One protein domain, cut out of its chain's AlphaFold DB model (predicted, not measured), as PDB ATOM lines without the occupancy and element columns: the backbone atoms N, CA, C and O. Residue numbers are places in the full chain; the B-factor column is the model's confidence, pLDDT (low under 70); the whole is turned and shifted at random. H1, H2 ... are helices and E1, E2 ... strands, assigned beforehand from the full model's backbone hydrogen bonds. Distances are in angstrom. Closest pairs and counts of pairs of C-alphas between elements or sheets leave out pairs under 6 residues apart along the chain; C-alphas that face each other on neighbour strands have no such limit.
ATOM      1  N   THR A 320     140.651 142.512 118.151       96.94
ATOM      2  CA  THR A 320     139.528 142.249 117.258       96.94
ATOM      3  C   THR A 320     138.574 141.259 117.902       96.94
ATOM      4  O   THR A 320     139.023 140.243 118.446       96.94
ATOM      5  N   TYR A 321     137.275 141.519 117.791       96.81
ATOM      6  CA  TYR A 321     136.247 140.733 118.462       96.81
ATOM      7  C   TYR A 321     135.170 140.269 117.495       96.81
ATOM      8  O   TYR A 321     134.824 140.965 116.538       96.81
ATOM      9  N   GLU A 322     134.617 139.099 117.786       96.25
ATOM     10  CA  GLU A 322     133.391 138.607 117.184       96.25
ATOM     11  C   GLU A 322     132.323 138.505 118.270       96.25
ATOM     12  O   GLU A 322     132.479 137.797 119.264       96.25
ATOM     13  N   ILE A 323     131.235 139.237 118.086       95.88
ATOM     14  CA  ILE A 323     130.086 139.227 118.970       95.88
ATOM     15  C   ILE A 323     129.033 138.331 118.331       95.88
ATOM     16  O   ILE A 323     128.656 138.543 117.179       95.88
ATOM     17  N   ARG A 324     128.565 137.328 119.073       93.81
ATOM     18  CA  ARG A 324     127.586 136.345 118.585       93.81
ATOM     19  C   ARG A 324     126.378 136.282 119.500       93.81
ATOM     20  O   ARG A 324     126.528 136.349 120.721       93.81
ATOM     21  N   ALA A 325     125.200 136.076 118.919       91.12
ATOM     22  CA  ALA A 325     124.009 135.731 119.687       91.12
ATOM     23  C   ALA A 325     124.218 134.412 120.460       91.12
ATOM     24  O   ALA A 325     124.726 133.430 119.914       91.12
ATOM     25  N   ALA A 326     123.813 134.383 121.730       88.62
ATOM     26  CA  ALA A 326     123.918 133.215 122.609       88.62
ATOM     27  C   ALA A 326     122.670 132.306 122.580       88.62
ATOM     28  O   ALA A 326     122.670 131.232 123.178       88.62
ATOM     29  N   GLY A 327     121.613 132.709 121.862       84.56
ATOM     30  CA  GLY A 327     120.374 131.937 121.691       84.56
ATOM     31  C   GLY A 327     119.303 132.163 122.767       84.56
ATOM     32  O   GLY A 327     118.193 131.660 122.629       84.56
ATOM     33  N   ASP A 328     119.600 132.945 123.802       88.12
ATOM     34  CA  ASP A 328     118.690 133.333 124.893       88.12
ATOM     35  C   ASP A 328     118.278 134.819 124.837       88.12
ATOM     36  O   ASP A 328     117.747 135.366 125.802       88.12
ATOM     37  N   GLY A 329     118.530 135.480 123.702       86.12
ATOM     38  CA  GLY A 329     118.334 136.924 123.522       86.12
ATOM     39  C   GLY A 329     119.505 137.783 124.013       86.12
ATOM     40  O   GLY A 329     119.420 139.009 123.950       86.12
ATOM     41  N   THR A 330     120.593 137.163 124.482       92.19
ATOM     42  CA  THR A 330     121.834 137.850 124.858       92.19
ATOM     43  C   THR A 330     122.958 137.608 123.849       92.19
ATOM     44  O   THR A 330     122.865 136.743 122.971       92.19
ATOM     45  N   TYR A 331     124.035 138.380 123.974       93.50
ATOM     46  CA  TYR A 331     125.200 138.343 123.096       93.50
ATOM     47  C   TYR A 331     126.484 138.153 123.892       93.50
ATOM     48  O   TYR A 331     126.670 138.778 124.936       93.50
ATOM     49  N   GLN A 332     127.385 137.328 123.365       93.44
ATOM     50  CA  GLN A 332     128.702 137.064 123.946       93.44
ATOM     51  C   GLN A 332     129.808 137.736 123.129       93.44
ATOM     52  O   GLN A 332     129.745 137.758 121.900       93.44
ATOM     53  N   CYS A 333     130.839 138.235 123.810       94.25
ATOM     54  CA  CYS A 333     132.039 138.792 123.190       94.25
ATOM     55  C   CYS A 333     133.125 137.714 123.081       94.25
ATOM     56  O   CYS A 333     133.500 137.107 124.088       94.25
ATOM     57  N   LEU A 334     133.640 137.482 121.875       95.44
ATOM     58  CA  LEU A 334     134.656 136.473 121.593       95.44
ATOM     59  C   LEU A 334     135.888 137.105 120.937       95.44
ATOM     60  O   LEU A 334     135.773 138.079 120.199       95.44
ATOM     61  N   GLY A 335     137.072 136.544 121.167       95.81
ATOM     62  CA  GLY A 335     138.320 137.058 120.597       95.81
ATOM     63  C   GLY A 335     139.469 136.057 120.660       95.81
ATOM     64  O   GLY A 335     139.285 134.887 120.983       95.81
ATOM     65  N   LYS A 336     140.674 136.520 120.323       95.69
ATOM     66  CA  LYS A 336     141.866 135.666 120.142       95.69
ATOM     67  C   LYS A 336     142.834 135.672 121.330       95.69
ATOM     68  O   LYS A 336     143.917 135.100 121.244       95.69
ATOM     69  N   TYR A 337     142.480 136.334 122.425       94.88
ATOM     70  CA  TYR A 337     143.249 136.260 123.661       94.88
ATOM     71  C   TYR A 337     142.803 135.042 124.457       94.88
ATOM     72  O   TYR A 337     141.611 134.857 124.672       94.88
ATOM     73  N   ASN A 338     143.743 134.222 124.907       94.06
ATOM     74  CA  ASN A 338     143.467 133.067 125.741       94.06
ATOM     75  C   ASN A 338     143.481 133.486 127.220       94.06
ATOM     76  O   ASN A 338     144.563 133.689 127.783       94.06
ATOM     77  N   PRO A 339     142.315 133.591 127.887       90.00
ATOM     78  CA  PRO A 339     142.254 134.034 129.276       90.00
ATOM     79  C   PRO A 339     142.784 132.988 130.265       90.00
ATOM     80  O   PRO A 339     143.089 133.336 131.402       90.00
ATOM     81  N   ASN A 340     142.896 131.717 129.861       91.00
ATOM     82  CA  ASN A 340     143.407 130.650 130.725       91.00
ATOM     83  C   ASN A 340     144.936 130.674 130.822       91.00
ATOM     84  O   ASN A 340     145.499 130.252 131.828       91.00
ATOM     85  N   GLU A 341     145.597 131.159 129.771       93.88
ATOM     86  CA  GLU A 341     147.059 131.229 129.672       93.88
ATOM     87  C   GLU A 341     147.598 132.666 129.720       93.88
ATOM     88  O   GLU A 341     148.810 132.858 129.645       93.88
ATOM     89  N   ASP A 342     146.709 133.656 129.855       93.19
ATOM     90  CA  ASP A 342     147.017 135.089 129.923       93.19
ATOM     91  C   ASP A 342     147.914 135.560 128.762       93.19
ATOM     92  O   ASP A 342     148.919 136.250 128.941       93.19
ATOM     93  N   LYS A 343     147.580 135.123 127.539       95.31
ATOM     94  CA  LYS A 343     148.357 135.439 126.334       95.31
ATOM     95  C   LYS A 343     147.498 135.478 125.075       95.31
ATOM     96  O   LYS A 343     146.469 134.817 124.980       95.31
ATOM     97  N   TRP A 344     147.977 136.193 124.064       95.44
ATOM     98  CA  TRP A 344     147.410 136.144 122.716       95.44
ATOM     99  C   TRP A 344     147.726 134.815 122.026       95.44
ATOM    100  O   TRP A 344     148.851 134.317 122.117       95.44
ATOM    101  N   GLU A 345     146.742 134.260 121.320       96.56
ATOM    102  CA  GLU A 345     146.939 133.074 120.491       96.56
ATOM    103  C   GLU A 345     147.860 133.378 119.311       96.56
ATOM    104  O   GLU A 345     147.792 134.454 118.711       96.56
ATOM    105  N   ALA A 346     148.698 132.409 118.944       95.12
ATOM    106  CA  ALA A 346     149.574 132.550 117.789       95.12
ATOM    107  C   ALA A 346     148.738 132.721 116.510       95.12
ATOM    108  O   ALA A 346     147.833 131.933 116.230       95.12
ATOM    109  N   GLN A 347     149.040 133.766 115.743       96.31
ATOM    110  CA  GLN A 347     148.379 134.062 114.478       96.31
ATOM    111  C   GLN A 347     149.356 133.889 113.313       96.31
ATOM    112  O   GLN A 347     150.574 133.915 113.486       96.31
ATOM    113  N   ALA A 348     148.800 133.711 112.120       97.25
ATOM    114  CA  ALA A 348     149.538 133.686 110.864       97.25
ATOM    115  C   ALA A 348     148.760 134.479 109.810       97.25
ATOM    116  O   ALA A 348     147.538 134.548 109.896       97.25
ATOM    117  N   ASN A 349     149.452 135.028 108.807       97.19
ATOM    118  CA  ASN A 349     148.819 135.831 107.749       97.19
ATOM    119  C   ASN A 349     147.797 135.009 106.950       97.19
ATOM    120  O   ASN A 349     146.742 135.501 106.576       97.19
ATOM    121  N   SER A 350     148.101 133.734 106.688       95.44
ATOM    122  CA  SER A 350     147.124 132.804 106.119       95.44
ATOM    123  C   SER A 350     146.137 132.354 107.188       95.44
ATOM    124  O   SER A 350     146.515 131.723 108.182       95.44
ATOM    125  N   ILE A 351     144.851 132.558 106.914       90.31
ATOM    126  CA  ILE A 351     143.739 132.046 107.723       90.31
ATOM    127  C   ILE A 351     143.824 130.529 107.947       90.31
ATOM    128  O   ILE A 351     143.430 130.044 109.002       90.31
ATOM    129  N   LYS A 352     144.368 129.773 106.980       91.56
ATOM    130  CA  LYS A 352     144.442 128.304 107.020       91.56
ATOM    131  C   LYS A 352     145.487 127.811 108.016       91.56
ATOM    132  O   LYS A 352     145.470 126.646 108.404       91.56
ATOM    133  N   LYS A 353     146.420 128.690 108.391       93.50
ATOM    134  CA  LYS A 353     147.529 128.421 109.315       93.50
ATOM    135  C   LYS A 353     147.348 129.132 110.657       93.50
ATOM    136  O   LYS A 353     148.063 128.814 111.601       93.50
ATOM    137  N   SER A 354     146.431 130.095 110.733       92.00
ATOM    138  CA  SER A 354     146.153 130.858 111.947       92.00
ATOM    139  C   SER A 354     145.320 130.052 112.945       92.00
ATOM    140  O   SER A 354     144.607 129.124 112.562       92.00
ATOM    141  N   PHE A 355     145.374 130.418 114.231       90.94
ATOM    142  CA  PHE A 355     144.491 129.826 115.236       90.94
ATOM    143  C   PHE A 355     143.014 130.076 114.865       90.94
ATOM    144  O   PHE A 355     142.623 131.240 114.735       90.94
ATOM    145  N   PRO A 356     142.196 129.017 114.705       88.00
ATOM    146  CA  PRO A 356     140.819 129.145 114.226       88.00
ATOM    147  C   PRO A 356     139.799 129.354 115.354       88.00
ATOM    148  O   PRO A 356     138.625 129.596 115.085       88.00
ATOM    149  N   GLY A 357     140.211 129.177 116.613       92.44
ATOM    150  CA  GLY A 357     139.320 129.270 117.763       92.44
ATOM    151  C   GLY A 357     139.083 130.707 118.215       92.44
ATOM    152  O   GLY A 357     139.800 131.635 117.839       92.44
ATOM    153  N   LEU A 358     138.093 130.867 119.087       95.00
ATOM    154  CA  LEU A 358     137.850 132.103 119.818       95.00
ATOM    155  C   LEU A 358     137.562 131.778 121.281       95.00
ATOM    156  O   LEU A 358     136.948 130.757 121.594       95.00
ATOM    157  N   TRP A 359     137.990 132.669 122.163       95.44
ATOM    158  CA  TRP A 359     137.771 132.596 123.599       95.44
ATOM    159  C   TRP A 359     136.718 133.616 124.027       95.44
ATOM    160  O   TRP A 359     136.659 134.688 123.426       95.44
ATOM    161  N   PRO A 360     135.920 133.334 125.072       93.56
ATOM    162  CA  PRO A 360     135.146 134.362 125.757       93.56
ATOM    163  C   PRO A 360     136.061 135.486 126.237       93.56
ATOM    164  O   PRO A 360     137.092 135.239 126.865       93.56
ATOM    165  N   MET A 361     135.673 136.719 125.935       89.69
ATOM    166  CA  MET A 361     136.464 137.912 126.200       89.69
ATOM    167  C   MET A 361     135.746 138.856 127.148       89.69
ATOM    168  O   MET A 361     134.519 138.957 127.153       89.69
ATOM    169  N   LYS A 362     136.537 139.618 127.907       87.94
ATOM    170  CA  LYS A 362     136.039 140.871 128.469       87.94
ATOM    171  C   LYS A 362     135.622 141.771 127.302       87.94
ATOM    172  O   LYS A 362     136.310 141.828 126.284       87.94
ATOM    173  N   TRP A 363     134.515 142.483 127.469       89.56
ATOM    174  CA  TRP A 363     134.122 143.539 126.543       89.56
ATOM    175  C   TRP A 363     135.224 144.608 126.422       89.56
ATOM    176  O   TRP A 363     135.885 144.893 127.428       89.56
ATOM    177  N   PRO A 364     135.401 145.213 125.230       90.12
ATOM    178  CA  PRO A 364     136.282 146.362 125.046       90.12
ATOM    179  C   PRO A 364     135.987 147.460 126.073       90.12
ATOM    180  O   PRO A 364     134.836 147.650 126.469       90.12
ATOM    181  N   ASP A 365     137.017 148.200 126.486       88.06
ATOM    182  CA  ASP A 365     136.866 149.227 127.524       88.06
ATOM    183  C   ASP A 365     135.901 150.354 127.099       88.06
ATOM    184  O   ASP A 365     135.166 150.899 127.926       88.06
ATOM    185  N   VAL A 366     135.829 150.654 125.798       88.75
ATOM    186  CA  VAL A 366     134.838 151.581 125.236       88.75
ATOM    187  C   VAL A 366     133.433 150.977 125.332       88.75
ATOM    188  O   VAL A 366     133.162 149.904 124.790       88.75
ATOM    189  N   GLY A 367     132.527 151.693 126.007       80.38
ATOM    190  CA  GLY A 367     131.138 151.270 126.216       80.38
ATOM    191  C   GLY A 367     130.952 150.236 127.336       80.38
ATOM    192  O   GLY A 367     129.893 149.613 127.434       80.38
ATOM    193  N   VAL A 368     131.959 150.011 128.190       77.69
ATOM    194  CA  VAL A 368     131.904 148.989 129.257       77.69
ATOM    195  C   VAL A 368     130.821 149.254 130.318       77.69
ATOM    196  O   VAL A 368     130.331 148.311 130.931       77.69
ATOM    197  N   GLU A 369     130.398 150.506 130.504       76.44
ATOM    198  CA  GLU A 369     129.415 150.919 131.521       76.44
ATOM    199  C   GLU A 369     127.994 150.367 131.296       76.44
ATOM    200  O   GLU A 369     127.250 150.169 132.256       76.44
ATOM    201  N   TYR A 370     127.639 150.024 130.056       71.12
ATOM    202  CA  TYR A 370     126.312 149.533 129.665       71.12
ATOM    203  C   TYR A 370     126.144 148.023 129.887       71.12
ATOM    204  O   TYR A 370     125.768 147.307 128.973       71.12
ATOM    205  N   GLY A 371     126.529 147.491 131.048       60.06
ATOM    206  CA  GLY A 371     126.417 146.045 131.290       60.06
ATOM    207  C   GLY A 371     127.134 145.487 132.514       60.06
ATOM    208  O   GLY A 371     127.341 144.288 132.587       60.06
ATOM    209  N   VAL A 372     127.546 146.293 133.496       56.66
ATOM    210  CA  VAL A 372     128.193 145.734 134.696       56.66
ATOM    211  C   VAL A 372     127.163 144.991 135.555       56.66
ATOM    212  O   VAL A 372     126.515 145.581 136.417       56.66
ATOM    213  N   VAL A 373     127.039 143.682 135.341       52.50
ATOM    214  CA  VAL A 373     126.394 142.758 136.278       52.50
ATOM    215  C   VAL A 373     127.503 142.162 137.150       52.50
ATOM    216  O   VAL A 373     128.255 141.300 136.709       52.50
ATOM    217  N   ASP A 374     127.678 142.720 138.351       48.66
ATOM    218  CA  ASP A 374     128.485 142.188 139.464       48.66
ATOM    219  C   ASP A 374     129.793 141.449 139.100       48.66
ATOM    220  O   ASP A 374     129.926 140.241 139.263       48.66
ATOM    221  N   GLY A 375     130.824 142.186 138.673       53.94
ATOM    222  CA  GLY A 375     132.220 141.720 138.738       53.94
ATOM    223  C   GLY A 375     132.611 140.511 137.869       53.94
ATOM    224  O   GLY A 375     133.780 140.111 137.908       53.94
ATOM    225  N   GLU A 376     131.704 139.944 137.069       57.84
ATOM    226  CA  GLU A 376     132.003 138.809 136.193       57.84
ATOM    227  C   GLU A 376     132.622 139.263 134.863       57.84
ATOM    228  O   GLU A 376     132.051 140.036 134.089       57.84
ATOM    229  N   LYS A 377     133.831 138.754 134.592       57.88
ATOM    230  CA  LYS A 377     134.692 139.162 133.468       57.88
ATOM    231  C   LYS A 377     134.161 138.773 132.075       57.88
ATOM    232  O   LYS A 377     134.670 139.321 131.103       57.88
ATOM    233  N   PHE A 378     133.185 137.862 131.974       73.88
ATOM    234  CA  PHE A 378     132.763 137.206 130.720       73.88
ATOM    235  C   PHE A 378     131.234 137.040 130.597       73.88
ATOM    236  O   PHE A 378     130.759 135.982 130.194       73.88
ATOM    237  N   HIS A 379     130.450 138.043 130.998       83.50
ATOM    238  CA  HIS A 379     128.988 137.955 130.935       83.50
ATOM    239  C   HIS A 379     128.442 138.335 129.547       83.50
ATOM    240  O   HIS A 379     129.012 139.173 128.836       83.50
ATOM    241  N   ASN A 380     127.295 137.751 129.198       90.75
ATOM    242  CA  ASN A 380     126.541 138.127 128.009       90.75
ATOM    243  C   ASN A 380     125.701 139.382 128.269       90.75
ATOM    244  O   ASN A 380     125.210 139.582 129.380       90.75
ATOM    245  N   VAL A 381     125.491 140.197 127.239       91.50
ATOM    246  CA  VAL A 381     124.714 141.446 127.333       91.50
ATOM    247  C   VAL A 381     123.431 141.373 126.514       91.50
ATOM    248  O   VAL A 381     123.334 140.592 125.568       91.50
ATOM    249  N   SER A 382     122.444 142.190 126.877       92.94
ATOM    250  CA  SER A 382     121.195 142.323 126.121       92.94
ATOM    251  C   SER A 382     121.423 142.985 124.750       92.94
ATOM    252  O   SER A 382     122.455 143.618 124.524       92.94
ATOM    253  N   ALA A 383     120.449 142.876 123.840       93.50
ATOM    254  CA  ALA A 383     120.470 143.604 122.564       93.50
ATOM    255  C   ALA A 383     120.557 145.130 122.766       93.50
ATOM    256  O   ALA A 383     121.321 145.802 122.075       93.50
ATOM    257  N   ASP A 384     119.831 145.665 123.754       93.88
ATOM    258  CA  ASP A 384     119.859 147.090 124.101       93.88
ATOM    259  C   ASP A 384     121.259 147.527 124.536       93.88
ATOM    260  O   ASP A 384     121.796 148.512 124.041       93.88
ATOM    261  N   ASP A 385     121.883 146.770 125.434       93.12
ATOM    262  CA  ASP A 385     123.224 147.066 125.932       93.12
ATOM    263  C   ASP A 385     124.301 146.900 124.855       93.12
ATOM    264  O   ASP A 385     125.252 147.684 124.794       93.12
ATOM    265  N   LEU A 386     124.151 145.908 123.973       94.81
ATOM    266  CA  LEU A 386     125.027 145.753 122.816       94.81
ATOM    267  C   LEU A 386     124.899 146.945 121.865       94.81
ATOM    268  O   LEU A 386     125.919 147.447 121.400       94.81
ATOM    269  N   PHE A 387     123.690 147.445 121.611       96.44
ATOM    270  CA  PHE A 387     123.505 148.610 120.748       96.44
ATOM    271  C   PHE A 387     124.213 149.856 121.292       96.44
ATOM    272  O   PHE A 387     124.922 150.535 120.550       96.44
ATOM    273  N   LYS A 388     124.130 150.100 122.605       95.56
ATOM    274  CA  LYS A 388     124.878 151.185 123.270       95.56
ATOM    275  C   LYS A 388     126.384 151.042 123.088       95.56
ATOM    276  O   LYS A 388     127.094 152.019 122.859       95.56
ATOM    277  N   LYS A 389     126.897 149.808 123.145       95.31
ATOM    278  CA  LYS A 389     128.311 149.527 122.859       95.31
ATOM    279  C   LYS A 389     128.663 149.830 121.403       95.31
ATOM    280  O   LYS A 389     129.677 150.478 121.176       95.31
ATOM    281  N   ILE A 390     127.825 149.439 120.440       96.94
ATOM    282  CA  ILE A 390     128.015 149.760 119.013       96.94
ATOM    283  C   ILE A 390     128.065 151.279 118.805       96.94
ATOM    284  O   ILE A 390     128.991 151.769 118.158       96.94
ATOM    285  N   ALA A 391     127.130 152.028 119.396       96.06
ATOM    286  CA  ALA A 391     127.119 153.490 119.347       96.06
ATOM    287  C   ALA A 391     128.394 154.095 119.958       96.06
ATOM    288  O   ALA A 391     129.014 154.983 119.366       96.06
ATOM    289  N   ALA A 392     128.854 153.568 121.097       95.75
ATOM    290  CA  ALA A 392     130.103 153.996 121.719       95.75
ATOM    291  C   ALA A 392     131.335 153.692 120.843       95.75
ATOM    292  O   ALA A 392     132.222 154.538 120.724       95.75
ATOM    293  N   TRP A 393     131.405 152.520 120.208       96.69
ATOM    294  CA  TRP A 393     132.496 152.154 119.297       96.69
ATOM    295  C   TRP A 393     132.516 153.039 118.050       96.69
ATOM    296  O   TRP A 393     133.582 153.506 117.646       96.69
ATOM    297  N   ASP A 394     131.351 153.341 117.474       95.50
ATOM    298  CA  ASP A 394     131.256 154.256 116.338       95.50
ATOM    299  C   ASP A 394     131.696 155.679 116.720       95.50
ATOM    300  O   ASP A 394     132.473 156.314 115.999       95.50
ATOM    301  N   ALA A 395     131.276 156.161 117.893       93.75
ATOM    302  CA  ALA A 395     131.690 157.458 118.421       93.75
ATOM    303  C   ALA A 395     133.208 157.556 118.671       93.75
ATOM    304  O   ALA A 395     133.757 158.656 118.630       93.75
ATOM    305  N   ASN A 396     133.884 156.422 118.886       94.50
ATOM    306  CA  ASN A 396     135.336 156.323 119.072       94.50
ATOM    307  C   ASN A 396     136.077 155.868 117.803       94.50
ATOM    308  O   ASN A 396     137.222 155.429 117.880       94.50
ATOM    309  N   ASN A 397     135.444 155.987 116.630       94.81
ATOM    310  CA  ASN A 397     136.056 155.707 115.330       94.81
ATOM    311  C   ASN A 397     136.604 154.274 115.189       94.81
ATOM    312  O   ASN A 397     137.573 154.055 114.465       94.81
ATOM    313  N   TYR A 398     135.976 153.294 115.842       97.00
ATOM    314  CA  TYR A 398     136.294 151.879 115.631       97.00
ATOM    315  C   TYR A 398     135.662 151.385 114.322       97.00
ATOM    316  O   TYR A 398     134.626 151.906 113.877       97.00
ATOM    317  N   ILE A 399     136.282 150.373 113.701       97.44
ATOM    318  CA  ILE A 399     135.699 149.681 112.544       97.44
ATOM    319  C   ILE A 399     134.719 148.628 113.055       97.44
ATOM    320  O   ILE A 399     135.083 147.791 113.884       97.44
ATOM    321  N   ILE A 400     133.487 148.671 112.553       97.50
ATOM    322  CA  ILE A 400     132.406 147.781 112.966       97.50
ATOM    323  C   ILE A 400     131.804 147.158 111.710       97.50
ATOM    324  O   ILE A 400     131.448 147.859 110.766       97.50
ATOM    325  N   GLY A 401     131.684 145.838 111.709       96.00
ATOM    326  CA  GLY A 401     131.022 145.074 110.662       96.00
ATOM    327  C   GLY A 401     129.897 144.234 111.237       96.00
ATOM    328  O   GLY A 401     129.866 143.956 112.433       96.00
ATOM    329  N   ALA A 402     128.987 143.803 110.381       94.75
ATOM    330  CA  ALA A 402     127.866 142.948 110.731       94.75
ATOM    331  C   ALA A 402     127.766 141.804 109.720       94.75
ATOM    332  O   ALA A 402     128.073 141.986 108.546       94.75
ATOM    333  N   GLY A 403     127.390 140.614 110.174       91.12
ATOM    334  CA  GLY A 403     127.271 139.421 109.340       91.12
ATOM    335  C   GLY A 403     125.876 138.823 109.418       91.12
ATOM    336  O   GLY A 403     125.307 138.700 110.511       91.12
ATOM    337  N   THR A 404     125.343 138.434 108.266       88.81
ATOM    338  CA  THR A 404     124.066 137.723 108.151       88.81
ATOM    339  C   THR A 404     124.286 136.214 108.289       88.81
ATOM    340  O   THR A 404     125.376 135.685 108.048       88.81
ATOM    341  N   GLY A 405     123.261 135.497 108.754       75.25
ATOM    342  CA  GLY A 405     123.289 134.033 108.806       75.25
ATOM    343  C   GLY A 405     123.099 133.412 107.417       75.25
ATOM    344  O   GLY A 405     122.582 134.060 106.518       75.25
ATOM    345  N   GLY A 406     123.488 132.144 107.244       64.06
ATOM    346  CA  GLY A 406     123.292 131.400 105.992       64.06
ATOM    347  C   GLY A 406     124.548 130.672 105.510       64.06
ATOM    348  O   GLY A 406     125.642 130.859 106.040       64.06
ATOM    349  N   SER A 407     124.396 129.795 104.516       52.00
ATOM    350  CA  SER A 407     125.531 129.364 103.689       52.00
ATOM    351  C   SER A 407     125.891 130.543 102.793       52.00
ATOM    352  O   SER A 407     124.965 131.006 102.143       52.00
ATOM    353  N   GLY A 408     127.147 131.011 102.771       52.09
ATOM    354  CA  GLY A 408     127.637 132.186 102.011       52.09
ATOM    355  C   GLY A 408     127.484 132.107 100.485       52.09
ATOM    356  O   GLY A 408     128.465 132.175  99.754       52.09
ATOM    357  N   ASP A 409     126.254 131.886 100.041       56.81
ATOM    358  CA  ASP A 409     125.720 131.966  98.693       56.81
ATOM    359  C   ASP A 409     125.155 133.386  98.576       56.81
ATOM    360  O   ASP A 409     124.010 133.639  98.947       56.81
ATOM    361  N   ASP A 410     125.990 134.311  98.103       61.53
ATOM    362  CA  ASP A 410     125.703 135.746  97.952       61.53
ATOM    363  C   ASP A 410     124.657 136.058  96.864       61.53
ATOM    364  O   ASP A 410     124.405 137.215  96.537       61.53
ATOM    365  N   THR A 411     124.027 135.023  96.301       64.25
ATOM    366  CA  THR A 411     122.960 135.130  95.299       64.25
ATOM    367  C   THR A 411     121.557 135.144  95.902       64.25
ATOM    368  O   THR A 411     120.576 135.248  95.161       64.25
ATOM    369  N   ARG A 412     121.443 134.997  97.226       74.25
ATOM    370  CA  ARG A 412     120.169 135.007  97.949       74.25
ATOM    371  C   ARG A 412     120.119 136.165  98.918       74.25
ATOM    372  O   ARG A 412     121.114 136.478  99.566       74.25
ATOM    373  N   ASP A 413     118.931 136.720  99.062       82.50
ATOM    374  CA  ASP A 413     118.624 137.721 100.063       82.50
ATOM    375  C   ASP A 413     117.301 137.403 100.771       82.50
ATOM    376  O   ASP A 413     116.475 136.612 100.296       82.50
ATOM    377  N   THR A 414     117.132 138.023 101.934       83.06
ATOM    378  CA  THR A 414     115.871 138.105 102.665       83.06
ATOM    379  C   THR A 414     115.557 139.578 102.901       83.06
ATOM    380  O   THR A 414     116.274 140.244 103.645       83.06
ATOM    381  N   ASP A 415     114.473 140.076 102.303       87.12
ATOM    382  CA  ASP A 415     114.079 141.493 102.357       87.12
ATOM    383  C   ASP A 415     115.206 142.430 101.848       87.12
ATOM    384  O   ASP A 415     115.482 143.461 102.456       87.12
ATOM    385  N   GLY A 416     115.925 142.040 100.785       87.38
ATOM    386  CA  GLY A 416     117.045 142.812 100.222       87.38
ATOM    387  C   GLY A 416     118.379 142.682 100.975       87.38
ATOM    388  O   GLY A 416     119.418 143.161 100.515       87.38
ATOM    389  N   ILE A 417     118.396 141.978 102.113       88.75
ATOM    390  CA  ILE A 417     119.614 141.680 102.874       88.75
ATOM    391  C   ILE A 417     120.212 140.345 102.420       88.75
ATOM    392  O   ILE A 417     119.601 139.298 102.607       88.75
ATOM    393  N   VAL A 418     121.426 140.373 101.867       86.81
ATOM    394  CA  VAL A 418     122.136 139.210 101.317       86.81
ATOM    395  C   VAL A 418     122.501 138.212 102.421       86.81
ATOM    396  O   VAL A 418     123.087 138.579 103.447       86.81
ATOM    397  N   ASP A 419     122.194 136.935 102.202       83.75
ATOM    398  CA  ASP A 419     122.465 135.840 103.136       83.75
ATOM    399  C   ASP A 419     123.964 135.473 103.167       83.75
ATOM    400  O   ASP A 419     124.643 135.411 102.144       83.75
ATOM    401  N   GLY A 420     124.495 135.174 104.359       81.00
ATOM    402  CA  GLY A 420     125.901 134.793 104.552       81.00
ATOM    403  C   GLY A 420     126.930 135.843 104.097       81.00
ATOM    404  O   GLY A 420     128.049 135.478 103.729       81.00
ATOM    405  N   HIS A 421     126.562 137.126 104.133       84.38
ATOM    406  CA  HIS A 421     127.350 138.263 103.651       84.38
ATOM    407  C   HIS A 421     127.759 139.205 104.787       84.38
ATOM    408  O   HIS A 421     127.134 139.251 105.852       84.38
ATOM    409  N   ALA A 422     128.836 139.959 104.568       87.44
ATOM    410  CA  ALA A 422     129.377 140.899 105.542       87.44
ATOM    411  C   ALA A 422     129.107 142.346 105.120       87.44
ATOM    412  O   ALA A 422     129.472 142.762 104.024       87.44
ATOM    413  N   TYR A 423     128.545 143.114 106.045       91.38
ATOM    414  CA  TYR A 423     128.177 144.518 105.921       91.38
ATOM    415  C   TYR A 423     129.025 145.388 106.856       91.38
ATOM    416  O   TYR A 423     129.588 144.898 107.838       91.38
ATOM    417  N   THR A 424     129.080 146.694 106.591       93.19
ATOM    418  CA  THR A 424     129.769 147.664 107.460       93.19
ATOM    419  C   THR A 424     128.758 148.495 108.237       93.19
ATOM    420  O   THR A 424     127.831 149.037 107.646       93.19
ATOM    421  N   VAL A 425     128.949 148.656 109.548       95.75
ATOM    422  CA  VAL A 425     128.177 149.617 110.347       95.75
ATOM    423  C   VAL A 425     128.863 150.981 110.270       95.75
ATOM    424  O   VAL A 425     129.971 151.169 110.778       95.75
ATOM    425  N   LEU A 426     128.198 151.939 109.626       93.38
ATOM    426  CA  LEU A 426     128.730 153.282 109.387       93.38
ATOM    427  C   LEU A 426     128.450 154.236 110.541       93.38
ATOM    428  O   LEU A 426     129.298 155.069 110.879       93.38
ATOM    429  N   ARG A 427     127.238 154.141 111.096       95.12
ATOM    430  CA  ARG A 427     126.746 155.008 112.165       95.12
ATOM    431  C   ARG A 427     125.806 154.254 113.081       95.12
ATOM    432  O   ARG A 427     125.001 153.463 112.600       95.12
ATOM    433  N   ALA A 428     125.849 154.569 114.368       96.38
ATOM    434  CA  ALA A 428     124.847 154.122 115.328       96.38
ATOM    435  C   ALA A 428     124.482 155.266 116.278       96.38
ATOM    436  O   ALA A 428     125.353 155.926 116.846       96.38
ATOM    437  N   HIS A 429     123.183 155.520 116.425       95.50
ATOM    438  CA  HIS A 429     122.648 156.609 117.230       95.50
ATOM    439  C   HIS A 429     121.525 156.112 118.132       95.50
ATOM    440  O   HIS A 429     120.546 155.544 117.659       95.50
ATOM    441  N   GLU A 430     121.668 156.374 119.425       95.75
ATOM    442  CA  GLU A 430     120.622 156.145 120.421       95.75
ATOM    443  C   GLU A 430     119.614 157.299 120.430       95.75
ATOM    444  O   GLU A 430     119.999 158.455 120.220       95.75
ATOM    445  N   ASP A 431     118.348 156.979 120.714       95.19
ATOM    446  CA  ASP A 431     117.257 157.933 120.976       95.19
ATOM    447  C   ASP A 431     117.272 159.176 120.060       95.19
ATOM    448  O   ASP A 431     117.370 160.338 120.488       95.19
ATOM    449  N   VAL A 432     117.223 158.935 118.749       94.81
ATOM    450  CA  VAL A 432     117.416 159.986 117.751       94.81
ATOM    451  C   VAL A 432     116.359 161.077 117.904       94.81
ATOM    452  O   VAL A 432     115.164 160.857 117.751       94.81
ATOM    453  N   ALA A 433     116.806 162.307 118.162       92.94
ATOM    454  CA  ALA A 433     115.928 163.457 118.387       92.94
ATOM    455  C   ALA A 433     114.927 163.284 119.557       92.94
ATOM    456  O   ALA A 433     113.900 163.968 119.574       92.94
ATOM    457  N   GLY A 434     115.227 162.425 120.541       93.50
ATOM    458  CA  GLY A 434     114.350 162.170 121.689       93.50
ATOM    459  C   GLY A 434     113.081 161.392 121.327       93.50
ATOM    460  O   GLY A 434     112.051 161.554 121.987       93.50
ATOM    461  N   SER A 435     113.101 160.653 120.214       93.56
ATOM    462  CA  SER A 435     111.943 159.931 119.681       93.56
ATOM    463  C   SER A 435     111.761 158.527 120.261       93.56
ATOM    464  O   SER A 435     110.733 157.905 120.006       93.56
ATOM    465  N   GLY A 436     112.757 158.010 120.978       93.88
ATOM    466  CA  GLY A 436     112.867 156.617 121.400       93.88
ATOM    467  C   GLY A 436     113.338 155.660 120.302       93.88
ATOM    468  O   GLY A 436     113.259 154.454 120.508       93.88
ATOM    469  N   PHE A 437     113.796 156.162 119.145       95.81
ATOM    470  CA  PHE A 437     114.304 155.316 118.059       95.81
ATOM    471  C   PHE A 437     115.826 155.228 118.099       95.81
ATOM    472  O   PHE A 437     116.518 156.234 117.942       95.81
ATOM    473  N   ASP A 438     116.313 154.003 118.251       97.50
ATOM    474  CA  ASP A 438     117.712 153.633 118.102       97.50
ATOM    475  C   ASP A 438     117.965 153.268 116.634       97.50
ATOM    476  O   ASP A 438     117.326 152.359 116.100       97.50
ATOM    477  N   MET A 439     118.863 153.993 115.970       97.50
ATOM    478  CA  MET A 439     119.038 153.949 114.517       97.50
ATOM    479  C   MET A 439     120.464 153.579 114.134       97.50
ATOM    480  O   MET A 439     121.426 154.132 114.673       97.50
ATOM    481  N   VAL A 440     120.604 152.691 113.154       96.69
ATOM    482  CA  VAL A 440     121.896 152.277 112.601       96.69
ATOM    483  C   VAL A 440     121.912 152.471 111.093       96.69
ATOM    484  O   VAL A 440     120.921 152.216 110.413       96.69
ATOM    485  N   GLN A 441     123.041 152.953 110.582       95.50
ATOM    486  CA  GLN A 441     123.315 153.054 109.155       95.50
ATOM    487  C   GLN A 441     124.303 151.962 108.767       95.50
ATOM    488  O   GLN A 441     125.368 151.839 109.385       95.50
ATOM    489  N   VAL A 442     123.960 151.193 107.743       93.38
ATOM    490  CA  VAL A 442     124.720 150.026 107.296       93.38
ATOM    491  C   VAL A 442     125.076 150.193 105.818       93.38
ATOM    492  O   VAL A 442     124.297 150.773 105.069       93.38
ATOM    493  N   ARG A 443     126.251 149.701 105.405       90.38
ATOM    494  CA  ARG A 443     126.662 149.600 103.999       90.38
ATOM    495  C   ARG A 443     126.754 148.145 103.550       90.38
ATOM    496  O   ARG A 443     127.460 147.355 104.186       90.38
ATOM    497  N   ASN A 444     126.137 147.839 102.412       87.19
ATOM    498  CA  ASN A 444     126.461 146.685 101.585       87.19
ATOM    499  C   ASN A 444     127.734 146.968 100.762       87.19
ATOM    500  O   ASN A 444     127.729 147.880  99.933       87.19
ATOM    501  N   PRO A 445     128.830 146.214 100.945       79.25
ATOM    502  CA  PRO A 445     130.075 146.446 100.212       79.25
ATOM    503  C   PRO A 445     129.992 146.159  98.707       79.25
ATOM    504  O   PRO A 445     130.927 146.502  97.995       79.25
ATOM    505  N   HIS A 446     128.900 145.574  98.204       75.56
ATOM    506  CA  HIS A 446     128.639 145.502  96.758       75.56
ATOM    507  C   HIS A 446     128.248 146.856  96.145       75.56
ATOM    508  O   HIS A 446     128.209 146.980  94.924       75.56
ATOM    509  N   GLY A 447     127.965 147.871  96.971       71.88
ATOM    510  CA  GLY A 447     127.612 149.222  96.522       71.88
ATOM    511  C   GLY A 447     126.225 149.342  95.884       71.88
ATOM    512  O   GLY A 447     125.928 150.350  95.247       71.88
ATOM    513  N   HIS A 448     125.401 148.305  96.035       75.50
ATOM    514  CA  HIS A 448     124.000 148.237  95.634       75.50
ATOM    515  C   HIS A 448     123.274 147.203  96.502       75.50
ATOM    516  O   HIS A 448     123.921 146.362  97.135       75.50
ATOM    517  N   GLY A 449     121.943 147.195  96.464       78.44
ATOM    518  CA  GLY A 449     121.134 146.225  97.208       78.44
ATOM    519  C   GLY A 449     121.044 146.601  98.684       78.44
ATOM    520  O   GLY A 449     122.024 146.529  99.434       78.44
ATOM    521  N   GLU A 450     119.847 147.014  99.075       85.12
ATOM    522  CA  GLU A 450     119.534 147.649 100.353       85.12
ATOM    523  C   GLU A 450     118.339 146.948 101.005       85.12
ATOM    524  O   GLU A 450     117.687 146.120 100.370       85.12
ATOM    525  N   LEU A 451     118.056 147.257 102.276       87.25
ATOM    526  CA  LEU A 451     116.855 146.745 102.942       87.25
ATOM    527  C   LEU A 451     115.607 147.127 102.138       87.25
ATOM    528  O   LEU A 451     115.397 148.302 101.856       87.25
ATOM    529  N   GLU A 452     114.766 146.145 101.828       85.88
ATOM    530  CA  GLU A 452     113.504 146.355 101.125       85.88
ATOM    531  C   GLU A 452     112.312 146.257 102.083       85.88
ATOM    532  O   GLU A 452     112.205 145.324 102.884       85.88
ATOM    533  N   ASN A 453     111.333 147.152 101.916       81.88
ATOM    534  CA  ASN A 453     110.092 147.187 102.697       81.88
ATOM    535  C   ASN A 453     110.327 147.400 104.207       81.88
ATOM    536  O   ASN A 453     109.532 146.944 105.041       81.88
ATOM    537  N   GLY A 454     111.424 148.069 104.556       85.25
ATOM    538  CA  GLY A 454     111.743 148.490 105.914       85.25
ATOM    539  C   GLY A 454     110.870 149.658 106.369       85.25
ATOM    540  O   GLY A 454     110.197 150.323 105.586       85.25
ATOM    541  N   TYR A 455     110.855 149.942 107.672       91.25
ATOM    542  CA  TYR A 455     110.183 151.161 108.149       91.25
ATOM    543  C   TYR A 455     111.033 152.423 107.898       91.25
ATOM    544  O   TYR A 455     110.490 153.520 107.741       91.25
ATOM    545  N   TRP A 456     112.359 152.245 107.851       91.69
ATOM    546  CA  TRP A 456     113.375 153.291 107.692       91.69
ATOM    547  C   TRP A 456     114.294 153.090 106.482       91.69
ATOM    548  O   TRP A 456     115.312 153.781 106.389       91.69
ATOM    549  N   ASP A 457     113.951 152.173 105.575       85.81
ATOM    550  CA  ASP A 457     114.616 152.095 104.273       85.81
ATOM    551  C   ASP A 457     114.402 153.399 103.483       85.81
ATOM    552  O   ASP A 457     113.730 154.338 103.929       85.81
ATOM    553  N   ASP A 458     115.042 153.513 102.327       81.25
ATOM    554  CA  ASP A 458     115.165 154.785 101.620       81.25
ATOM    555  C   ASP A 458     113.818 155.429 101.254       81.25
ATOM    556  O   ASP A 458     113.668 156.655 101.359       81.25
ATOM    557  N   ASP A 459     112.813 154.630 100.891       82.94
ATOM    558  CA  ASP A 459     111.444 155.064 100.597       82.94
ATOM    559  C   ASP A 459     110.427 154.752 101.714       82.94
ATOM    560  O   ASP A 459     109.225 154.992 101.552       82.94
ATOM    561  N   GLY A 460     110.913 154.323 102.880       86.62
ATOM    562  CA  GLY A 460     110.111 153.916 104.023       86.62
ATOM    563  C   GLY A 460     109.257 155.030 104.639       86.62
ATOM    564  O   GLY A 460     109.641 156.211 104.665       86.62
ATOM    565  N   PRO A 461     108.086 154.683 105.207       92.62
ATOM    566  CA  PRO A 461     107.141 155.661 105.746       92.62
ATOM    567  C   PRO A 461     107.652 156.376 107.008       92.62
ATOM    568  O   PRO A 461     107.215 157.496 107.293       92.62
ATOM    569  N   GLY A 462     108.600 155.785 107.749       92.69
ATOM    570  CA  GLY A 462     109.119 156.334 109.004       92.69
ATOM    571  C   GLY A 462     109.716 157.733 108.851       92.69
ATOM    572  O   GLY A 462     109.567 158.582 109.736       92.69
ATOM    573  N   TRP A 463     110.310 158.038 107.694       94.06
ATOM    574  CA  TRP A 463     110.883 159.356 107.424       94.06
ATOM    575  C   TRP A 463     109.849 160.481 107.417       94.06
ATOM    576  O   TRP A 463     110.126 161.576 107.917       94.06
ATOM    577  N   ASP A 464     108.672 160.229 106.851       93.56
ATOM    578  CA  ASP A 464     107.607 161.225 106.746       93.56
ATOM    579  C   ASP A 464     106.751 161.274 108.021       93.56
ATOM    580  O   ASP A 464     106.302 162.352 108.421       93.56
ATOM    581  N   GLU A 465     106.599 160.140 108.713       95.75
ATOM    582  CA  GLU A 465     105.923 160.051 110.013       95.75
ATOM    583  C   GLU A 465     106.728 160.717 111.146       95.75
ATOM    584  O   GLU A 465     106.154 161.322 112.058       95.75
ATOM    585  N   HIS A 466     108.063 160.690 111.062       95.50
ATOM    586  CA  HIS A 466     108.972 161.221 112.080       95.50
ATOM    587  C   HIS A 466     109.972 162.247 111.505       95.50
ATOM    588  O   HIS A 466     111.188 162.020 111.480       95.50
ATOM    589  N   PRO A 467     109.514 163.461 111.137       94.38
ATOM    590  CA  PRO A 467     110.365 164.477 110.512       94.38
ATOM    591  C   PRO A 467     111.517 164.963 111.409       94.38
ATOM    592  O   PRO A 467     112.514 165.484 110.906       94.38
ATOM    593  N   GLY A 468     111.406 164.800 112.735       95.06
ATOM    594  CA  GLY A 468     112.494 165.072 113.680       95.06
ATOM    595  C   GLY A 468     113.689 164.134 113.487       95.06
ATOM    596  O   GLY A 468     114.824 164.608 113.425       95.06
ATOM    597  N   VAL A 469     113.421 162.838 113.297       94.88
ATOM    598  CA  VAL A 469     114.431 161.805 113.016       94.88
ATOM    599  C   VAL A 469     115.044 162.040 111.637       94.88
ATOM    600  O   VAL A 469     116.263 162.168 111.526       94.88
ATOM    601  N   LYS A 470     114.212 162.252 110.601       93.31
ATOM    602  CA  LYS A 470     114.673 162.592 109.239       93.31
ATOM    603  C   LYS A 470     115.601 163.808 109.236       93.31
ATOM    604  O   LYS A 470     116.651 163.803 108.599       93.31
ATOM    605  N   LYS A 471     115.246 164.859 109.985       92.06
ATOM    606  CA  LYS A 471     116.069 166.069 110.109       92.06
ATOM    607  C   LYS A 471     117.394 165.808 110.830       92.06
ATOM    608  O   LYS A 471     118.391 166.430 110.463       92.06
ATOM    609  N   ALA A 472     117.400 164.956 111.853       91.56
ATOM    610  CA  ALA A 472     118.596 164.635 112.625       91.56
ATOM    611  C   ALA A 472     119.587 163.783 111.819       91.56
ATOM    612  O   ALA A 472     120.769 164.117 111.766       91.56
ATOM    613  N   LEU A 473     119.099 162.732 111.154       91.62
ATOM    614  CA  LEU A 473     119.942 161.775 110.430       91.62
ATOM    615  C   LEU A 473     120.308 162.237 109.021       91.62
ATOM    616  O   LEU A 473     121.396 161.917 108.546       91.62
ATOM    617  N   ARG A 474     119.443 163.045 108.392       90.94
ATOM    618  CA  ARG A 474     119.595 163.539 107.014       90.94
ATOM    619  C   ARG A 474     119.857 162.380 106.034       90.94
ATOM    620  O   ARG A 474     120.912 162.385 105.396       90.94
ATOM    621  N   PRO A 475     118.935 161.403 105.933       87.62
ATOM    622  CA  PRO A 475     119.112 160.262 105.042       87.62
ATOM    623  C   PRO A 475     119.270 160.733 103.593       87.62
ATOM    624  O   PRO A 475     118.710 161.761 103.191       87.62
ATOM    625  N   VAL A 476     120.054 159.986 102.828       84.00
ATOM    626  CA  VAL A 476     120.195 160.149 101.381       84.00
ATOM    627  C   VAL A 476     119.370 159.034 100.767       84.00
ATOM    628  O   VAL A 476     119.577 157.899 101.148       84.00
ATOM    629  N   GLN A 477     118.431 159.375  99.885       79.88
ATOM    630  CA  GLN A 477     117.579 158.393  99.212       79.88
ATOM    631  C   GLN A 477     118.186 158.073  97.851       79.88
ATOM    632  O   GLN A 477     118.035 158.863  96.906       79.88
ATOM    633  N   ARG A 478     118.951 156.990  97.772       79.50
ATOM    634  CA  ARG A 478     119.658 156.553  96.573       79.50
ATOM    635  C   ARG A 478     120.179 155.137  96.793       79.50
ATOM    636  O   ARG A 478     120.994 154.966  97.677       79.50
ATOM    637  N   ASP A 479     119.881 154.241  95.851       76.94
ATOM    638  CA  ASP A 479     120.516 152.919  95.763       76.94
ATOM    639  C   ASP A 479     122.030 153.066  95.536       76.94
ATOM    640  O   ASP A 479     122.508 153.318  94.421       76.94
ATOM    641  N   ASP A 480     122.767 153.040  96.640       75.38
ATOM    642  CA  ASP A 480     124.224 153.107  96.723       75.38
ATOM    643  C   ASP A 480     124.803 152.109  97.739       75.38
ATOM    644  O   ASP A 480     126.002 152.146  98.047       75.38
ATOM    645  N   GLY A 481     123.946 151.207  98.224       84.06
ATOM    646  CA  GLY A 481     124.243 150.188  99.212       84.06
ATOM    647  C   GLY A 481     124.203 150.709 100.647       84.06
ATOM    648  O   GLY A 481     124.523 149.930 101.544       84.06
ATOM    649  N   ILE A 482     123.861 151.979 100.899       88.62
ATOM    650  CA  ILE A 482     123.850 152.584 102.236       88.62
ATOM    651  C   ILE A 482     122.426 152.906 102.669       88.62
ATOM    652  O   ILE A 482     121.808 153.840 102.184       88.62
ATOM    653  N   PHE A 483     121.972 152.252 103.731       91.75
ATOM    654  CA  PHE A 483     120.602 152.396 104.209       91.75
ATOM    655  C   PHE A 483     120.549 152.466 105.732       91.75
ATOM    656  O   PHE A 483     121.473 152.054 106.448       91.75
ATOM    657  N   TRP A 484     119.461 153.041 106.237       94.50
ATOM    658  CA  TRP A 484     119.162 153.083 107.663       94.50
ATOM    659  C   TRP A 484     118.194 151.968 108.044       94.50
ATOM    660  O   TRP A 484     117.374 151.524 107.249       94.50
ATOM    661  N   MET A 485     118.270 151.549 109.300       95.19
ATOM    662  CA  MET A 485     117.299 150.656 109.923       95.19
ATOM    663  C   MET A 485     117.233 150.922 111.426       95.19
ATOM    664  O   MET A 485     118.139 151.540 112.004       95.19
ATOM    665  N   SER A 486     116.167 150.458 112.071       96.19
ATOM    666  CA  SER A 486     116.091 150.461 113.531       96.19
ATOM    667  C   SER A 486     117.032 149.417 114.140       96.19
ATOM    668  O   SER A 486     117.448 148.456 113.488       96.19
ATOM    669  N   LYS A 487     117.342 149.564 115.428       95.75
ATOM    670  CA  LYS A 487     118.022 148.533 116.224       95.75
ATOM    671  C   LYS A 487     117.299 147.181 116.154       95.75
ATOM    672  O   LYS A 487     117.948 146.140 116.063       95.75
ATOM    673  N   GLU A 488     115.970 147.181 116.216       94.31
ATOM    674  CA  GLU A 488     115.161 145.963 116.169       94.31
ATOM    675  C   GLU A 488     115.282 145.259 114.811       94.31
ATOM    676  O   GLU A 488     115.442 144.039 114.767       94.31
ATOM    677  N   GLU A 489     115.253 146.020 113.714       93.69
ATOM    678  CA  GLU A 489     115.510 145.506 112.363       93.69
ATOM    679  C   GLU A 489     116.949 144.991 112.250       93.69
ATOM    680  O   GLU A 489     117.176 143.875 111.789       93.69
ATOM    681  N   PHE A 490     117.928 145.730 112.768       95.25
ATOM    682  CA  PHE A 490     119.328 145.315 112.741       95.25
ATOM    683  C   PHE A 490     119.550 143.950 113.395       95.25
ATOM    684  O   PHE A 490     120.097 143.042 112.771       95.25
ATOM    685  N   PHE A 491     119.062 143.742 114.618       93.75
ATOM    686  CA  PHE A 491     119.219 142.450 115.291       93.75
ATOM    687  C   PHE A 491     118.316 141.338 114.738       93.75
ATOM    688  O   PHE A 491     118.555 140.169 115.045       93.75
ATOM    689  N   LYS A 492     117.315 141.663 113.906       91.50
ATOM    690  CA  LYS A 492     116.552 140.666 113.135       91.50
ATOM    691  C   LYS A 492     117.426 140.024 112.053       91.50
ATOM    692  O   LYS A 492     117.344 138.809 111.878       91.50
ATOM    693  N   TYR A 493     118.242 140.810 111.345       91.31
ATOM    694  CA  TYR A 493     119.024 140.329 110.194       91.31
ATOM    695  C   TYR A 493     120.472 139.956 110.542       91.31
ATOM    696  O   TYR A 493     121.019 138.995 109.996       91.31
ATOM    697  N   PHE A 494     121.102 140.680 111.468       92.00
ATOM    698  CA  PHE A 494     122.524 140.529 111.775       92.00
ATOM    699  C   PHE A 494     122.740 139.754 113.079       92.00
ATOM    700  O   PHE A 494     122.618 140.280 114.186       92.00
ATOM    701  N   GLY A 495     123.091 138.472 112.940       88.31
ATOM    702  CA  GLY A 495     123.355 137.574 114.071       88.31
ATOM    703  C   GLY A 495     124.784 137.653 114.625       88.31
ATOM    704  O   GLY A 495     125.035 137.204 115.749       88.31
ATOM    705  N   SER A 496     125.701 138.227 113.843       92.81
ATOM    706  CA  SER A 496     127.117 138.374 114.182       92.81
ATOM    707  C   SER A 496     127.569 139.814 113.978       92.81
ATOM    708  O   SER A 496     127.216 140.442 112.982       92.81
ATOM    709  N   ILE A 497     128.395 140.322 114.889       96.44
ATOM    710  CA  ILE A 497     129.034 141.638 114.771       96.44
ATOM    711  C   ILE A 497     130.540 141.456 114.889       96.44
ATOM    712  O   ILE A 497     131.029 140.712 115.737       96.44
ATOM    713  N   TYR A 498     131.282 142.144 114.036       96.94
ATOM    714  CA  TYR A 498     132.735 142.133 113.994       96.94
ATOM    715  C   TYR A 498     133.251 143.495 114.436       96.94
ATOM    716  O   TYR A 498     132.754 144.523 113.983       96.94
ATOM    717  N   LEU A 499     134.271 143.511 115.284       98.00
ATOM    718  CA  LEU A 499     134.854 144.745 115.797       98.00
ATOM    719  C   LEU A 499     136.368 144.741 115.609       98.00
ATOM    720  O   LEU A 499     137.036 143.790 116.011       98.00
ATOM    721  N   CYS A 500     136.907 145.829 115.063       97.94
ATOM    722  CA  CYS A 500     138.305 146.215 115.223       97.94
ATOM    723  C   CYS A 500     138.367 147.306 116.296       97.94
ATOM    724  O   CYS A 500     137.978 148.445 116.030       97.94
ATOM    725  N   ALA A 501     138.816 146.971 117.509       97.06
ATOM    726  CA  ALA A 501     138.870 147.920 118.619       97.06
ATOM    727  C   ALA A 501     140.127 148.798 118.544       97.06
ATOM    728  O   ALA A 501     140.991 148.764 119.416       97.06
ATOM    729  N   LYS A 502     140.245 149.561 117.458       95.25
ATOM    730  CA  LYS A 502     141.315 150.530 117.227       95.25
ATOM    731  C   LYS A 502     140.695 151.857 116.818       95.25
ATOM    732  O   LYS A 502     139.908 151.889 115.874       95.25
ATOM    733  N   ASP A 503     141.060 152.939 117.507       95.06
ATOM    734  CA  ASP A 503     140.704 154.287 117.061       95.06
ATOM    735  C   ASP A 503     141.428 154.545 115.741       95.06
ATOM    736  O   ASP A 503     142.653 154.688 115.684       95.06
ATOM    737  N   MET A 504     140.668 154.607 114.655       94.88
ATOM    738  CA  MET A 504     141.246 154.833 113.337       94.88
ATOM    739  C   MET A 504     141.870 156.227 113.199       94.88
ATOM    740  O   MET A 504     142.719 156.446 112.340       94.88
ATOM    741  N   SER A 505     141.549 157.155 114.100       91.75
ATOM    742  CA  SER A 505     142.240 158.441 114.200       91.75
ATOM    743  C   SER A 505     143.660 158.307 114.738       91.75
ATOM    744  O   SER A 505     144.518 159.122 114.407       91.75
ATOM    745  N   GLU A 506     143.919 157.330 115.608       91.94
ATOM    746  CA  GLU A 506     145.271 156.960 116.046       91.94
ATOM    747  C   GLU A 506     145.987 156.188 114.948       91.94
ATOM    748  O   GLU A 506     147.111 156.543 114.601       91.94
ATOM    749  N   PHE A 507     145.293 155.240 114.306       93.50
ATOM    750  CA  PHE A 507     145.835 154.530 113.150       93.50
ATOM    751  C   PHE A 507     146.361 155.487 112.079       93.50
ATOM    752  O   PHE A 507     147.399 155.208 111.510       93.50
ATOM    753  N   LEU A 508     145.699 156.607 111.799       91.25
ATOM    754  CA  LEU A 508     146.159 157.562 110.783       91.25
ATOM    755  C   LEU A 508     147.310 158.476 111.239       91.25
ATOM    756  O   LEU A 508     147.898 159.158 110.403       91.25
ATOM    757  N   ARG A 509     147.605 158.540 112.544       85.81
ATOM    758  CA  ARG A 509     148.670 159.380 113.122       85.81
ATOM    759  C   ARG A 509     149.995 158.642 113.297       85.81
ATOM    760  O   ARG A 509     151.036 159.295 113.229       85.81
TER     761      ARG A 509
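AT A GLANCE: This is residues 320 to 509 of the 510 residues of the protein "Calpain catalytic domain-containing protein" of Micromonas commoda (strain RCC299 / NOUM17 / CCMP2709) (UniProt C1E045). A strongly twisted sheet of seven strands curls round the short helix H4, while the longer helix H1 packs on the same sheet, mostly on E4, close to H4. Beyond the E2 edge a long loop, residues 336 to 382, is tied to E2 by two short pairings, and its residues 348 to 353 stick out; towards the other end of the sheet H2 and H3 make a small corner, of which H3 only grazes the sheet with its residues 469 to 473, and H5 is a short turn at the tail after E7. The printed part has 190 residues with five named helices and seven named strands, along the chain E1 E2 H1 E3 E4 E5 H2 H3 E6 H4 E7 H5, and the sheet runs E2 E1 E7 E3 E4 E5 E6, all antiparallel. The class is mixed, helices and strands, with 78 residues in named elements, under half of those printed. The whole is compact, with a radius of gyration of the C-alphas of 17.4 A and spans of 55 by 41 by 40 A.

IN THESE COORDINATES: E1 is residues 320 to 325, 17.0 A long, and begins at C-alpha 320 at (139.528, 142.249, 117.258). E2, residues 330 to 335, is 17.0 A long. H1, residues 383 to 395, is the longest helix, 18.3 A from C-alpha 383 at (120.470, 143.604, 122.564) to C-alpha 395. E3 is residues 399 to 404, 17.3 A. E4, residues 422 to 429, spans 20.7 A and bends by 56 degrees at residue 426. E5 is residues 439 to 443, 13.7 A. H2, residues 462 to 465, and H3, residues 467 to 473, measure 5.0 A and 10.0 A. E6, residues 482 to 486, spans 13.9 A. H4, residues 487 to 493, spans 10.2 A, and E7, residues 494 to 500, 17.1 A. H5, residues 504 to 507, is 4.6 A long and ends at C-alpha 507 at (145.835, 154.530, 113.150).

HOW THE PARTS SIT: E2 and E6 are the edge strands of the sheet. E1 and E2 are a hairpin, with N 322 and O 334 2.9 A apart. On its other side E1 is antiparallel to E7, with N 323 and O 497 2.8 A apart. E7 and E3 stand at 157 degrees, with N 401 and O 498 2.8 A apart. E3, E4 and E5 form a meander, each strand the antiparallel neighbour of the one before; N 402 and O 423 are 2.8 A apart, as are N 426 and O 441. The pairing of E4 is staggered: residues 422 to 424 pair with E3, and residues 424 to 429 with E5. E5 and E6 have N 442 and O 483 2.9 A apart. H1 is on the sheet, and its closest C-alphas to E4 are those of Ala 391 and Ala 428, 4.7 A apart. H4 is also on the sheet; the C-alphas of Lys 487 and Met 439 of E5 are 5.8 A apart. H1 and H4 are close but not clearly touching, about perpendicular at 78 degrees, with the C-alphas of Phe 387 and Lys 487 7.1 A apart. H2 and H3 only just touch, only at the corner, with 3 pairs of C-alphas within 8 A, the closest Trp 463 and Lys 470 at 5.3 A. H3 only grazes the sheet with residues 469 to 473, while H2 and H5 are not on it. In H1, H3 and H4 every O i to N i+4 pair is within hydrogen-bond range; H2 and H5 are too short for such a pair.

THE WHOLE: The C-alphas farthest apart, those of Glu 341 and Asp 464, are 54.6 A apart. The printed part has no cut. The links E2 to H1, E3 to E4 and E5 to H2 are long, with 47, 17 and 18 residues. Mean pLDDT of the printed part is 88.5; residues 371 to 377 and 406 to 411 are under 70.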